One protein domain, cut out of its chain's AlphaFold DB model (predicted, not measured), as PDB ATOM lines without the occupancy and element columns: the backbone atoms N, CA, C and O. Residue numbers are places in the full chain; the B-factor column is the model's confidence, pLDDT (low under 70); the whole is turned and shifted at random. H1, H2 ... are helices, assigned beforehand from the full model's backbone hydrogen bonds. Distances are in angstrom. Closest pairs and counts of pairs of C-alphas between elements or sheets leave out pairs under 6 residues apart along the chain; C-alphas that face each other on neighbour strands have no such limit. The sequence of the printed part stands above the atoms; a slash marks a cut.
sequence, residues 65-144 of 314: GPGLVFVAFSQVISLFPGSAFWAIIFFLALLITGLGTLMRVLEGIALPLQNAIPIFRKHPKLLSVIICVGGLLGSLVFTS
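AT A GLANCE: This is residues 65 to 144 of the 314 residues of an uncharacterized protein of Loxodonta africana (UniProt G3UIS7). One long helix, H2, makes the long axis, and a helix folds back from each of its ends: H1 at one end as a hairpin, H4 at the other at a steeper slant, with tiny H3 at that turn. H1 and H4 stay apart, and residues 65 to 72 and 136 to 144 stick out from H2. The printed part has 80 residues with four named helices, H1, H2, H3 and H4 in chain order, and no named strand; the class is all helix. It is extended, with a radius of gyration of the C-alphas of 18.3 A and spans of 57 by 26 by 17 A.

HOW THE PARTS SIT: Start with H1, residues 66 to 78, which touches H2, residues 83 to 116, with its residues 74 to 78 alone; the closest C-alphas, of Ile 77 and Ser 83, are 5.9 A apart. This hairpin has a shallow tilt of 32 degrees, only just short of steep, opposite ways. H2 is the hub, touching three helices. At its other end look for H3, residues 118 to 122: it and H2 touch only at the corner, closest at C-alphas 114 and 121, 4.9 A apart. H4, residues 124 to 142, touches H2 with residues 124 to 131 alone, at a steep tilt of 54 degrees, opposite ways; the closest C-alphas, of Ala 110 and Leu 127, are 7.0 A apart. Every O i to N i+4 pair is within hydrogen-bond range in H1 and H3, against 28 of 30 in H2 and 13 of 15 in H4.

IN THESE COORDINATES: Find C-alpha 66 at (-12.118, 63.169, 15.250), where H1 begins its 18.8 A. H2 runs 50.0 A from C-alpha 83 at (7.498, 68.625, 22.692). H3 measures 6.5 A; H4 runs 27.8 A to C-alpha 142 at (-10.907, 55.979, 1.893).

THE WHOLE: The C-alphas farthest apart, of Pro 81 and Pro 118, are 57.3 A apart. The printed part has no cut, and its three links are tight. Residues 65 to 66 have pLDDT under 70.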
ATOM      1  N   GLY A  65     -15.469  66.786  14.627       63.81
ATOM      2  CA  GLY A  65     -14.937  65.539  14.072       63.81
ATOM      3  C   GLY A  65     -13.631  65.055  14.720       63.81
ATOM      4  O   GLY A  65     -12.856  65.852  15.255       63.81
ATOM      5  N   PRO A  66     -13.315  63.748  14.630       66.06
ATOM      6  CA  PRO A  66     -12.118  63.169  15.250       66.06
ATOM      7  C   PRO A  66     -10.803  63.756  14.703       66.06
ATOM      8  O   PRO A  66      -9.822  63.876  15.438       66.06
ATOM      9  N   GLY A  67     -10.779  64.182  13.434       70.12
ATOM     10  CA  GLY A  67      -9.605  64.815  12.821       70.12
ATOM     11  C   GLY A  67      -9.260  66.181  13.423       70.12
ATOM     12  O   GLY A  67      -8.086  66.530  13.540       70.12
ATOM     13  N   LEU A  68     -10.263  66.933  13.874       70.62
ATOM     14  CA  LEU A  68     -10.063  68.254  14.460       70.62
ATOM     15  C   LEU A  68      -9.559  68.165  15.907       70.62
ATOM     16  O   LEU A  68      -8.686  68.938  16.309       70.62
ATOM     17  N   VAL A  69     -10.009  67.145  16.645       75.06
ATOM     18  CA  VAL A  69      -9.453  66.784  17.960       75.06
ATOM     19  C   VAL A  69      -7.968  66.433  17.839       75.06
ATOM     20  O   VAL A  69      -7.163  66.870  18.661       75.06
ATOM     21  N   PHE A  70      -7.581  65.702  16.791       79.94
ATOM     22  CA  PHE A  70      -6.183  65.345  16.546       79.94
ATOM     23  C   PHE A  70      -5.293  66.580  16.325       79.94
ATOM     24  O   PHE A  70      -4.223  66.707  16.928       79.94
ATOM     25  N   VAL A  71      -5.765  67.528  15.509       81.94
ATOM     26  CA  VAL A  71      -5.069  68.800  15.259       81.94
ATOM     27  C   VAL A  71      -4.931  69.605  16.549       81.94
ATOM     28  O   VAL A  71      -3.817  70.003  16.897       81.94
ATOM     29  N   ALA A  72      -6.018  69.786  17.300       80.88
ATOM     30  CA  ALA A  72      -5.996  70.511  18.568       80.88
ATOM     31  C   ALA A  72      -5.037  69.863  19.577       80.88
ATOM     32  O   ALA A  72      -4.224  70.546  20.200       80.88
ATOM     33  N   PHE A  73      -5.062  68.533  19.686       82.25
ATOM     34  CA  PHE A  73      -4.167  67.798  20.573       82.25
ATOM     35  C   PHE A  73      -2.693  67.977  20.178       82.25
ATOM     36  O   PHE A  73      -1.849  68.246  21.034       82.25
ATOM     37  N   SER A  74      -2.374  67.911  18.880       86.19
ATOM     38  CA  SER A  74      -1.011  68.164  18.385       86.19
ATOM     39  C   SER A  74      -0.554  69.612  18.628       86.19
ATOM     40  O   SER A  74       0.614  69.873  18.912       86.19
ATOM     41  N   GLN A  75      -1.480  70.570  18.606       85.06
ATOM     42  CA  GLN A  75      -1.180  71.955  18.941       85.06
ATOM     43  C   GLN A  75      -0.862  72.107  20.432       85.06
ATOM     44  O   GLN A  75       0.085  72.810  20.784       85.06
ATOM     45  N   VAL A  76      -1.587  71.405  21.305       86.44
ATOM     46  CA  VAL A  76      -1.313  71.395  22.751       86.44
ATOM     47  C   VAL A  76       0.040  70.748  23.053       86.44
ATOM     48  O   VAL A  76       0.828  71.334  23.793       86.44
ATOM     49  N   ILE A  77       0.364  69.603  22.439       88.06
ATOM     50  CA  ILE A  77       1.643  68.911  22.690       88.06
ATOM     51  C   ILE A  77       2.852  69.772  22.298       88.06
ATOM     52  O   ILE A  77       3.910  69.684  22.923       88.06
ATOM     53  N   SER A  78       2.690  70.648  21.298       87.38
ATOM     54  CA  SER A  78       3.747  71.559  20.846       87.38
ATOM     55  C   SER A  78       4.138  72.614  21.889       87.38
ATOM     56  O   SER A  78       5.255  73.126  21.843       87.38
ATOM     57  N   LEU A  79       3.246  72.912  22.841       89.06
ATOM     58  CA  LEU A  79       3.463  73.897  23.903       89.06
ATOM     59  C   LEU A  79       4.231  73.322  25.101       89.06
ATOM     60  O   LEU A  79       4.694  74.085  25.948       89.06
ATOM     61  N   PHE A  80       4.364  71.995  25.196       90.31
ATOM     62  CA  PHE A  80       5.111  71.371  26.282       90.31
ATOM     63  C   PHE A  80       6.630  71.494  26.076       90.31
ATOM     64  O   PHE A  80       7.123  71.338  24.955       90.31
ATOM     65  N   PRO A  81       7.404  71.730  27.152       89.19
ATOM     66  CA  PRO A  81       8.859  71.673  27.078       89.19
ATOM     67  C   PRO A  81       9.291  70.249  26.691       89.19
ATOM     68  O   PRO A  81       8.825  69.269  27.271       89.19
ATOM     69  N   GLY A  82      10.158  70.121  25.682       90.38
ATOM     70  CA  GLY A  82      10.514  68.811  25.118       90.38
ATOM     71  C   GLY A  82       9.409  68.190  24.249       90.38
ATOM     72  O   GLY A  82       9.235  66.973  24.248       90.38
ATOM     73  N   SER A  83       8.662  69.015  23.508       90.38
ATOM     74  CA  SER A  83       7.498  68.625  22.692       90.38
ATOM     75  C   SER A  83       7.716  67.415  21.771       90.38
ATOM     76  O   SER A  83       6.813  66.595  21.623       90.38
ATOM     77  N   ALA A  84       8.912  67.247  21.197       91.12
ATOM     78  CA  ALA A  84       9.227  66.116  20.319       91.12
ATOM     79  C   ALA A  84       9.104  64.752  21.025       91.12
ATOM     80  O   ALA A  84       8.566  63.808  20.450       91.12
ATOM     81  N   PHE A  85       9.551  64.652  22.282       91.69
ATOM     82  CA  PHE A  85       9.464  63.416  23.065       91.69
ATOM     83  C   PHE A  85       8.004  63.027  23.328       91.69
ATOM     84  O   PHE A  85       7.596  61.890  23.081       91.69
ATOM     85  N   TRP A  86       7.200  64.000  23.756       90.38
ATOM     86  CA  TRP A  86       5.779  63.806  24.035       90.38
ATOM     87  C   TRP A  86       4.971  63.480  22.780       90.38
ATOM     88  O   TRP A  86       4.102  62.608  22.822       90.38
ATOM     89  N   ALA A  87       5.286  64.121  21.652       90.50
ATOM     90  CA  ALA A  87       4.664  63.812  20.371       90.50
ATOM     91  C   ALA A  87       4.925  62.352  19.966       90.50
ATOM     92  O   ALA A  87       3.972  61.633  19.671       90.50
ATOM     93  N   ILE A  88       6.179  61.877  20.016       92.38
ATOM     94  CA  ILE A  88       6.529  60.498  19.626       92.38
ATOM     95  C   ILE A  88       5.749  59.468  20.453       92.38
ATOM     96  O   ILE A  88       5.152  58.562  19.874       92.38
ATOM     97  N   ILE A  89       5.707  59.614  21.783       92.44
ATOM     98  CA  ILE A  89       4.970  58.687  22.661       92.44
ATOM     99  C   ILE A  89       3.477  58.694  22.334       92.44
ATOM    100  O   ILE A  89       2.859  57.633  22.274       92.44
ATOM    101  N   PHE A  90       2.898  59.869  22.092       88.38
ATOM    102  CA  PHE A  90       1.482  59.989  21.764       88.38
ATOM    103  C   PHE A  90       1.127  59.311  20.434       88.38
ATOM    104  O   PHE A  90       0.221  58.478  20.386       88.38
ATOM    105  N   PHE A  91       1.867  59.612  19.366       89.81
ATOM    106  CA  PHE A  91       1.665  58.972  18.066       89.81
ATOM    107  C   PHE A  91       1.904  57.459  18.132       89.81
ATOM    108  O   PHE A  91       1.142  56.692  17.542       89.81
ATOM    109  N   LEU A  92       2.918  57.015  18.884       94.06
ATOM    110  CA  LEU A  92       3.197  55.596  19.087       94.06
ATOM    111  C   LEU A  92       2.062  54.900  19.851       94.06
ATOM    112  O   LEU A  92       1.649  53.810  19.465       94.06
ATOM    113  N   ALA A  93       1.513  55.530  20.890       92.69
ATOM    114  CA  ALA A  93       0.382  54.995  21.645       92.69
ATOM    115  C   ALA A  93      -0.881  54.862  20.776       92.69
ATOM    116  O   ALA A  93      -1.560  53.831  20.831       92.69
ATOM    117  N   LEU A  94      -1.171  55.860  19.933       91.56
ATOM    118  CA  LEU A  94      -2.264  55.788  18.959       91.56
ATOM    119  C   LEU A  94      -2.046  54.661  17.946       91.56
ATOM    120  O   LEU A  94      -2.975  53.906  17.661       91.56
ATOM    121  N   LEU A  95      -0.816  54.503  17.453       94.12
ATOM    122  CA  LEU A  95      -0.455  53.439  16.519       94.12
ATOM    123  C   LEU A  95      -0.615  52.050  17.154       94.12
ATOM    124  O   LEU A  95      -1.220  51.173  16.543       94.12
ATOM    125  N   ILE A  96      -0.147  51.850  18.390       95.50
ATOM    126  CA  ILE A  96      -0.297  50.578  19.118       95.50
ATOM    127  C   ILE A  96      -1.781  50.274  19.381       95.50
ATOM    128  O   ILE A  96      -2.223  49.144  19.174       95.50
ATOM    129  N   THR A  97      -2.568  51.279  19.776       94.75
ATOM    130  CA  THR A  97      -4.017  51.132  20.018       94.75
ATOM    131  C   THR A  97      -4.771  50.774  18.734       94.75
ATOM    132  O   THR A  97      -5.630  49.883  18.735       94.75
ATOM    133  N   GLY A  98      -4.418  51.424  17.620       93.06
ATOM    134  CA  GLY A  98      -4.956  51.118  16.296       93.06
ATOM    135  C   GLY A  98      -4.612  49.694  15.860       93.06
ATOM    136  O   GLY A  98      -5.510  48.907  15.560       93.06
ATOM    137  N   LEU A  99      -3.328  49.322  15.915       94.75
ATOM    138  CA  LEU A  99      -2.859  47.978  15.560       94.75
ATOM    139  C   LEU A  99      -3.516  46.886  16.413       94.75
ATOM    140  O   LEU A  99      -3.993  45.893  15.869       94.75
ATOM    141  N   GLY A 100      -3.608  47.072  17.732       95.81
ATOM    142  CA  GLY A 100      -4.248  46.102  18.626       95.81
ATOM    143  C   GLY A 100      -5.742  45.905  18.347       95.81
ATOM    144  O   GLY A 100      -6.295  44.830  18.585       95.81
ATOM    145  N   THR A 101      -6.420  46.921  17.815       95.38
ATOM    146  CA  THR A 101      -7.822  46.804  17.388       95.38
ATOM    147  C   THR A 101      -7.930  46.091  16.039       95.38
ATOM    148  O   THR A 101      -8.760  45.196  15.898       95.38
ATOM    149  N   LEU A 102      -7.039  46.394  15.089       93.12
ATOM    150  CA  LEU A 102      -6.985  45.714  13.788       93.12
ATOM    151  C   LEU A 102      -6.697  44.214  13.919       93.12
ATOM    152  O   LEU A 102      -7.342  43.417  13.242       93.12
ATOM    153  N   MET A 103      -5.794  43.815  14.820       93.75
ATOM    154  CA  MET A 103      -5.501  42.396  15.069       93.75
ATOM    155  C   MET A 103      -6.729  41.646  15.602       93.75
ATOM    156  O   MET A 103      -7.040  40.562  15.117       93.75
ATOM    157  N   ARG A 104      -7.490  42.256  16.523       95.00
ATOM    158  CA  ARG A 104      -8.746  41.676  17.033       95.00
ATOM    159  C   ARG A 104      -9.802  41.524  15.939       95.00
ATOM    160  O   ARG A 104     -10.475  40.501  15.881       95.00
ATOM    161  N   VAL A 105      -9.939  42.520  15.062       92.44
ATOM    162  CA  VAL A 105     -10.866  42.446  13.921       92.44
ATOM    163  C   VAL A 105     -10.431  41.354  12.938       92.44
ATOM    164  O   VAL A 105     -11.267  40.574  12.485       92.44
ATOM    165  N   LEU A 106      -9.131  41.253  12.648       93.19
ATOM    166  CA  LEU A 106      -8.580  40.217  11.775       93.19
ATOM    167  C   LEU A 106      -8.861  38.814  12.322       93.19
ATOM    168  O   LEU A 106      -9.361  37.973  11.579       93.19
ATOM    169  N   GLU A 107      -8.589  38.563  13.604       92.50
ATOM    170  CA  GLU A 107      -8.903  37.283  14.254       92.50
ATOM    171  C   GLU A 107     -10.411  37.001  14.248       92.50
ATOM    172  O   GLU A 107     -10.832  35.899  13.889       92.50
ATOM    173  N   GLY A 108     -11.233  38.011  14.551       92.50
ATOM    174  CA  GLY A 108     -12.691  37.898  14.554       92.50
ATOM    175  C   GLY A 108     -13.291  37.499  13.202       92.50
ATOM    176  O   GLY A 108     -14.313  36.819  13.172       92.50
ATOM    177  N   ILE A 109     -12.651  37.864  12.087       91.00
ATOM    178  CA  ILE A 109     -13.080  37.478  10.731       91.00
ATOM    179  C   ILE A 109     -12.419  36.163  10.294       91.00
ATOM    180  O   ILE A 109     -13.069  35.301   9.697       91.00
ATOM    181  N   ALA A 110     -11.130  35.989  10.587       91.50
ATOM    182  CA  ALA A 110     -10.358  34.842  10.125       91.50
ATOM    183  C   ALA A 110     -10.825  33.531  10.771       91.50
ATOM    184  O   ALA A 110     -10.968  32.533  10.064       91.50
ATOM    185  N   LEU A 111     -11.108  33.523  12.079       91.62
ATOM    186  CA  LEU A 111     -11.490  32.302  12.797       91.62
ATOM    187  C   LEU A 111     -12.804  31.688  12.270       91.62
ATOM    188  O   LEU A 111     -12.795  30.507  11.907       91.62
ATOM    189  N   PRO A 112     -13.927  32.433  12.167       90.38
ATOM    190  CA  PRO A 112     -15.169  31.884  11.623       90.38
ATOM    191  C   PRO A 112     -15.012  31.404  10.182       90.38
ATOM    192  O   PRO A 112     -15.519  30.341   9.825       90.38
ATOM    193  N   LEU A 113     -14.266  32.146   9.360       89.44
ATOM    194  CA  LEU A 113     -14.084  31.825   7.947       89.44
ATOM    195  C   LEU A 113     -13.208  30.577   7.745       89.44
ATOM    196  O   LEU A 113     -13.496  29.747   6.878       89.44
ATOM    197  N   GLN A 114     -12.186  30.400   8.585       90.69
ATOM    198  CA  GLN A 114     -11.356  29.196   8.614       90.69
ATOM    199  C   GLN A 114     -12.148  27.964   9.072       90.69
ATOM    200  O   GLN A 114     -11.933  26.869   8.549       90.69
ATOM    201  N   ASN A 115     -13.067  28.137  10.024       89.94
ATOM    202  CA  ASN A 115     -13.908  27.052  10.528       89.94
ATOM    203  C   ASN A 115     -15.022  26.663   9.545       89.94
ATOM    204  O   ASN A 115     -15.345  25.482   9.437       89.94
ATOM    205  N   ALA A 116     -15.581  27.626   8.807       87.56
ATOM    206  CA  ALA A 116     -16.673  27.384   7.867       87.56
ATOM    207  C   ALA A 116     -16.219  26.728   6.551       87.56
ATOM    208  O   ALA A 116     -16.963  25.930   5.981       87.56
ATOM    209  N   ILE A 117     -15.017  27.046   6.049       87.75
ATOM    210  CA  ILE A 117     -14.581  26.625   4.710       87.75
ATOM    211  C   ILE A 117     -13.345  25.708   4.801       87.75
ATOM    212  O   ILE A 117     -12.266  26.140   5.221       87.75
ATOM    213  N   PRO A 118     -13.428  24.449   4.322       85.69
ATOM    214  CA  PRO A 118     -12.358  23.465   4.483       85.69
ATOM    215  C   PRO A 118     -11.058  23.832   3.750       85.69
ATOM    216  O   PRO A 118      -9.987  23.372   4.152       85.69
ATOM    217  N   ILE A 119     -11.125  24.661   2.700       86.12
ATOM    218  CA  ILE A 119      -9.943  25.114   1.949       86.12
ATOM    219  C   ILE A 119      -9.078  26.071   2.777       86.12
ATOM    220  O   ILE A 119      -7.854  25.939   2.801       86.12
ATOM    221  N   PHE A 120      -9.716  26.967   3.534       86.88
ATOM    222  CA  PHE A 120      -9.035  27.923   4.401       86.88
ATOM    223  C   PHE A 120      -8.511  27.263   5.674       86.88
ATOM    224  O   PHE A 120      -7.460  27.657   6.175       86.88
ATOM    225  N   ARG A 121      -9.151  26.179   6.132       85.62
ATOM    226  CA  ARG A 121      -8.617  25.329   7.205       85.62
ATOM    227  C   ARG A 121      -7.286  24.669   6.836       85.62
ATOM    228  O   ARG A 121      -6.400  24.589   7.680       85.62
ATOM    229  N   LYS A 122      -7.140  24.204   5.587       86.88
ATOM    230  CA  LYS A 122      -5.897  23.581   5.088       86.88
ATOM    231  C   LYS A 122      -4.787  24.603   4.824       86.88
ATOM    232  O   LYS A 122      -3.615  24.286   5.010       86.88
ATOM    233  N   HIS A 123      -5.146  25.822   4.420       87.69
ATOM    234  CA  HIS A 123      -4.195  26.881   4.074       87.69
ATOM    235  C   HIS A 123      -4.483  28.190   4.834       87.69
ATOM    236  O   HIS A 123      -4.901  29.176   4.224       87.69
ATOM    237  N   PRO A 124      -4.201  28.256   6.151       84.06
ATOM    238  CA  PRO A 124      -4.503  29.440   6.967       84.06
ATOM    239  C   PRO A 124      -3.740  30.694   6.517       84.06
ATOM    240  O   PRO A 124      -4.251  31.807   6.600       84.06
ATOM    241  N   LYS A 125      -2.528  30.521   5.968       88.69
ATOM    242  CA  LYS A 125      -1.725  31.632   5.432       88.69
ATOM    243  C   LYS A 125      -2.406  32.321   4.246       88.69
ATOM    244  O   LYS A 125      -2.329  33.538   4.131       88.69
ATOM    245  N   LEU A 126      -3.094  31.558   3.391       89.69
ATOM    246  CA  LEU A 126      -3.791  32.103   2.224       89.69
ATOM    247  C   LEU A 126      -4.964  32.994   2.652       89.69
ATOM    248  O   LEU A 126      -5.152  34.068   2.092       89.69
ATOM    249  N   LEU A 127      -5.700  32.579   3.687       91.12
ATOM    250  CA  LEU A 127      -6.806  33.349   4.252       91.12
ATOM    251  C   LEU A 127      -6.347  34.724   4.751       91.12
ATOM    252  O   LEU A 127      -6.944  35.740   4.405       91.12
ATOM    253  N   SER A 128      -5.258  34.759   5.524       89.94
ATOM    254  CA  SER A 128      -4.700  36.008   6.054       89.94
ATOM    255  C   SER A 128      -4.264  36.963   4.938       89.94
ATOM    256  O   SER A 128      -4.579  38.151   4.996       89.94
ATOM    257  N   VAL A 129      -3.622  36.444   3.882       92.31
ATOM    258  CA  VAL A 129      -3.232  37.250   2.712       92.31
ATOM    259  C   VAL A 129      -4.459  37.824   2.005       92.31
ATOM    260  O   VAL A 129      -4.469  39.012   1.698       92.31
ATOM    261  N   ILE A 130      -5.509  37.024   1.791       92.31
ATOM    262  CA  ILE A 130      -6.746  37.491   1.145       92.31
ATOM    263  C   ILE A 130      -7.396  38.614   1.957       92.31
ATOM    264  O   ILE A 130      -7.750  39.645   1.388       92.31
ATOM    265  N   ILE A 131      -7.518  38.447   3.278       92.50
ATOM    266  CA  ILE A 131      -8.122  39.467   4.148       92.50
ATOM    267  C   ILE A 131      -7.270  40.743   4.152       92.50
ATOM    268  O   ILE A 131      -7.815  41.839   4.044       92.50
ATOM    269  N   CYS A 132      -5.942  40.620   4.224       92.06
ATOM    270  CA  CYS A 132      -5.039  41.770   4.235       92.06
ATOM    271  C   CYS A 132      -5.055  42.535   2.902       92.06
ATOM    272  O   CYS A 132      -5.203  43.756   2.900       92.06
ATOM    273  N   VAL A 133      -4.970  41.833   1.766       94.44
ATOM    274  CA  VAL A 133      -5.023  42.448   0.429       94.44
ATOM    275  C   VAL A 133      -6.396  43.065   0.170       94.44
ATOM    276  O   VAL A 133      -6.474  44.198  -0.303       94.44
ATOM    277  N   GLY A 134      -7.480  42.368   0.524       92.88
ATOM    278  CA  GLY A 134      -8.840  42.900   0.417       92.88
ATOM    279  C   GLY A 134      -9.044  44.149   1.276       92.88
ATOM    280  O   GLY A 134      -9.572  45.150   0.791       92.88
ATOM    281  N   GLY A 135      -8.557  44.125   2.521       92.06
ATOM    282  CA  GLY A 135      -8.562  45.277   3.420       92.06
ATOM    283  C   GLY A 135      -7.777  46.461   2.855       92.06
ATOM    284  O   GLY A 135      -8.296  47.571   2.832       92.06
ATOM    285  N   LEU A 136      -6.576  46.227   2.319       93.19
ATOM    286  CA  LEU A 136      -5.739  47.268   1.714       93.19
ATOM    287  C   LEU A 136      -6.411  47.926   0.501       93.19
ATOM    288  O   LEU A 136      -6.405  49.151   0.388       93.19
ATOM    289  N   LEU A 137      -7.031  47.132  -0.379       93.69
ATOM    290  CA  LEU A 137      -7.782  47.650  -1.527       93.69
ATOM    291  C   LEU A 137      -9.001  48.472  -1.081       93.69
ATOM    292  O   LEU A 137      -9.258  49.536  -1.643       93.69
ATOM    293  N   GLY A 138      -9.717  48.018  -0.049       90.19
ATOM    294  CA  GLY A 138     -10.832  48.762   0.540       90.19
ATOM    295  C   GLY A 138     -10.390  50.087   1.172       90.19
ATOM    296  O   GLY A 138     -10.971  51.135   0.893       90.19
ATOM    297  N   SER A 139      -9.314  50.071   1.964       91.31
ATOM    298  CA  SER A 139      -8.735  51.265   2.594       91.31
ATOM    299  C   SER A 139      -8.233  52.301   1.582       91.31
ATOM    300  O   SER A 139      -8.251  53.502   1.862       91.31
ATOM    301  N   LEU A 140      -7.832  51.868   0.383       92.25
ATOM    302  CA  LEU A 140      -7.369  52.767  -0.673       92.25
ATOM    303  C   LEU A 140      -8.472  53.732  -1.139       92.25
ATOM    304  O   LEU A 140      -8.199  54.905  -1.403       92.25
ATOM    305  N   VAL A 141      -9.732  53.281  -1.155       88.62
ATOM    306  CA  VAL A 141     -10.893  54.126  -1.485       88.62
ATOM    307  C   VAL A 141     -11.033  55.270  -0.474       88.62
ATOM    308  O   VAL A 141     -11.217  56.423  -0.866       88.62
ATOM    309  N   PHE A 142     -10.844  54.982   0.817       88.44
ATOM    310  CA  PHE A 142     -10.907  55.979   1.893       88.44
ATOM    311  C   PHE A 142      -9.707  56.938   1.926       88.44
ATOM    312  O   PHE A 142      -9.798  58.006   2.522       88.44
ATOM    313  N   THR A 143      -8.602  56.602   1.256       90.81
ATOM    314  CA  THR A 143      -7.400  57.460   1.184       90.81
ATOM    315  C   THR A 143      -7.488  58.504   0.058       90.81
ATOM    316  O   THR A 143      -6.646  59.393  -0.056       90.81
ATOM    317  N   SER A 144      -8.519  58.437  -0.790       90.69
ATOM    318  CA  SER A 144      -8.735  59.410  -1.869       90.69
ATOM    319  C   SER A 144      -9.025  60.823  -1.333       90.69
ATOM    320  O   SER A 144      -9.426  60.993  -0.186       90.69
TER     321      SER A 144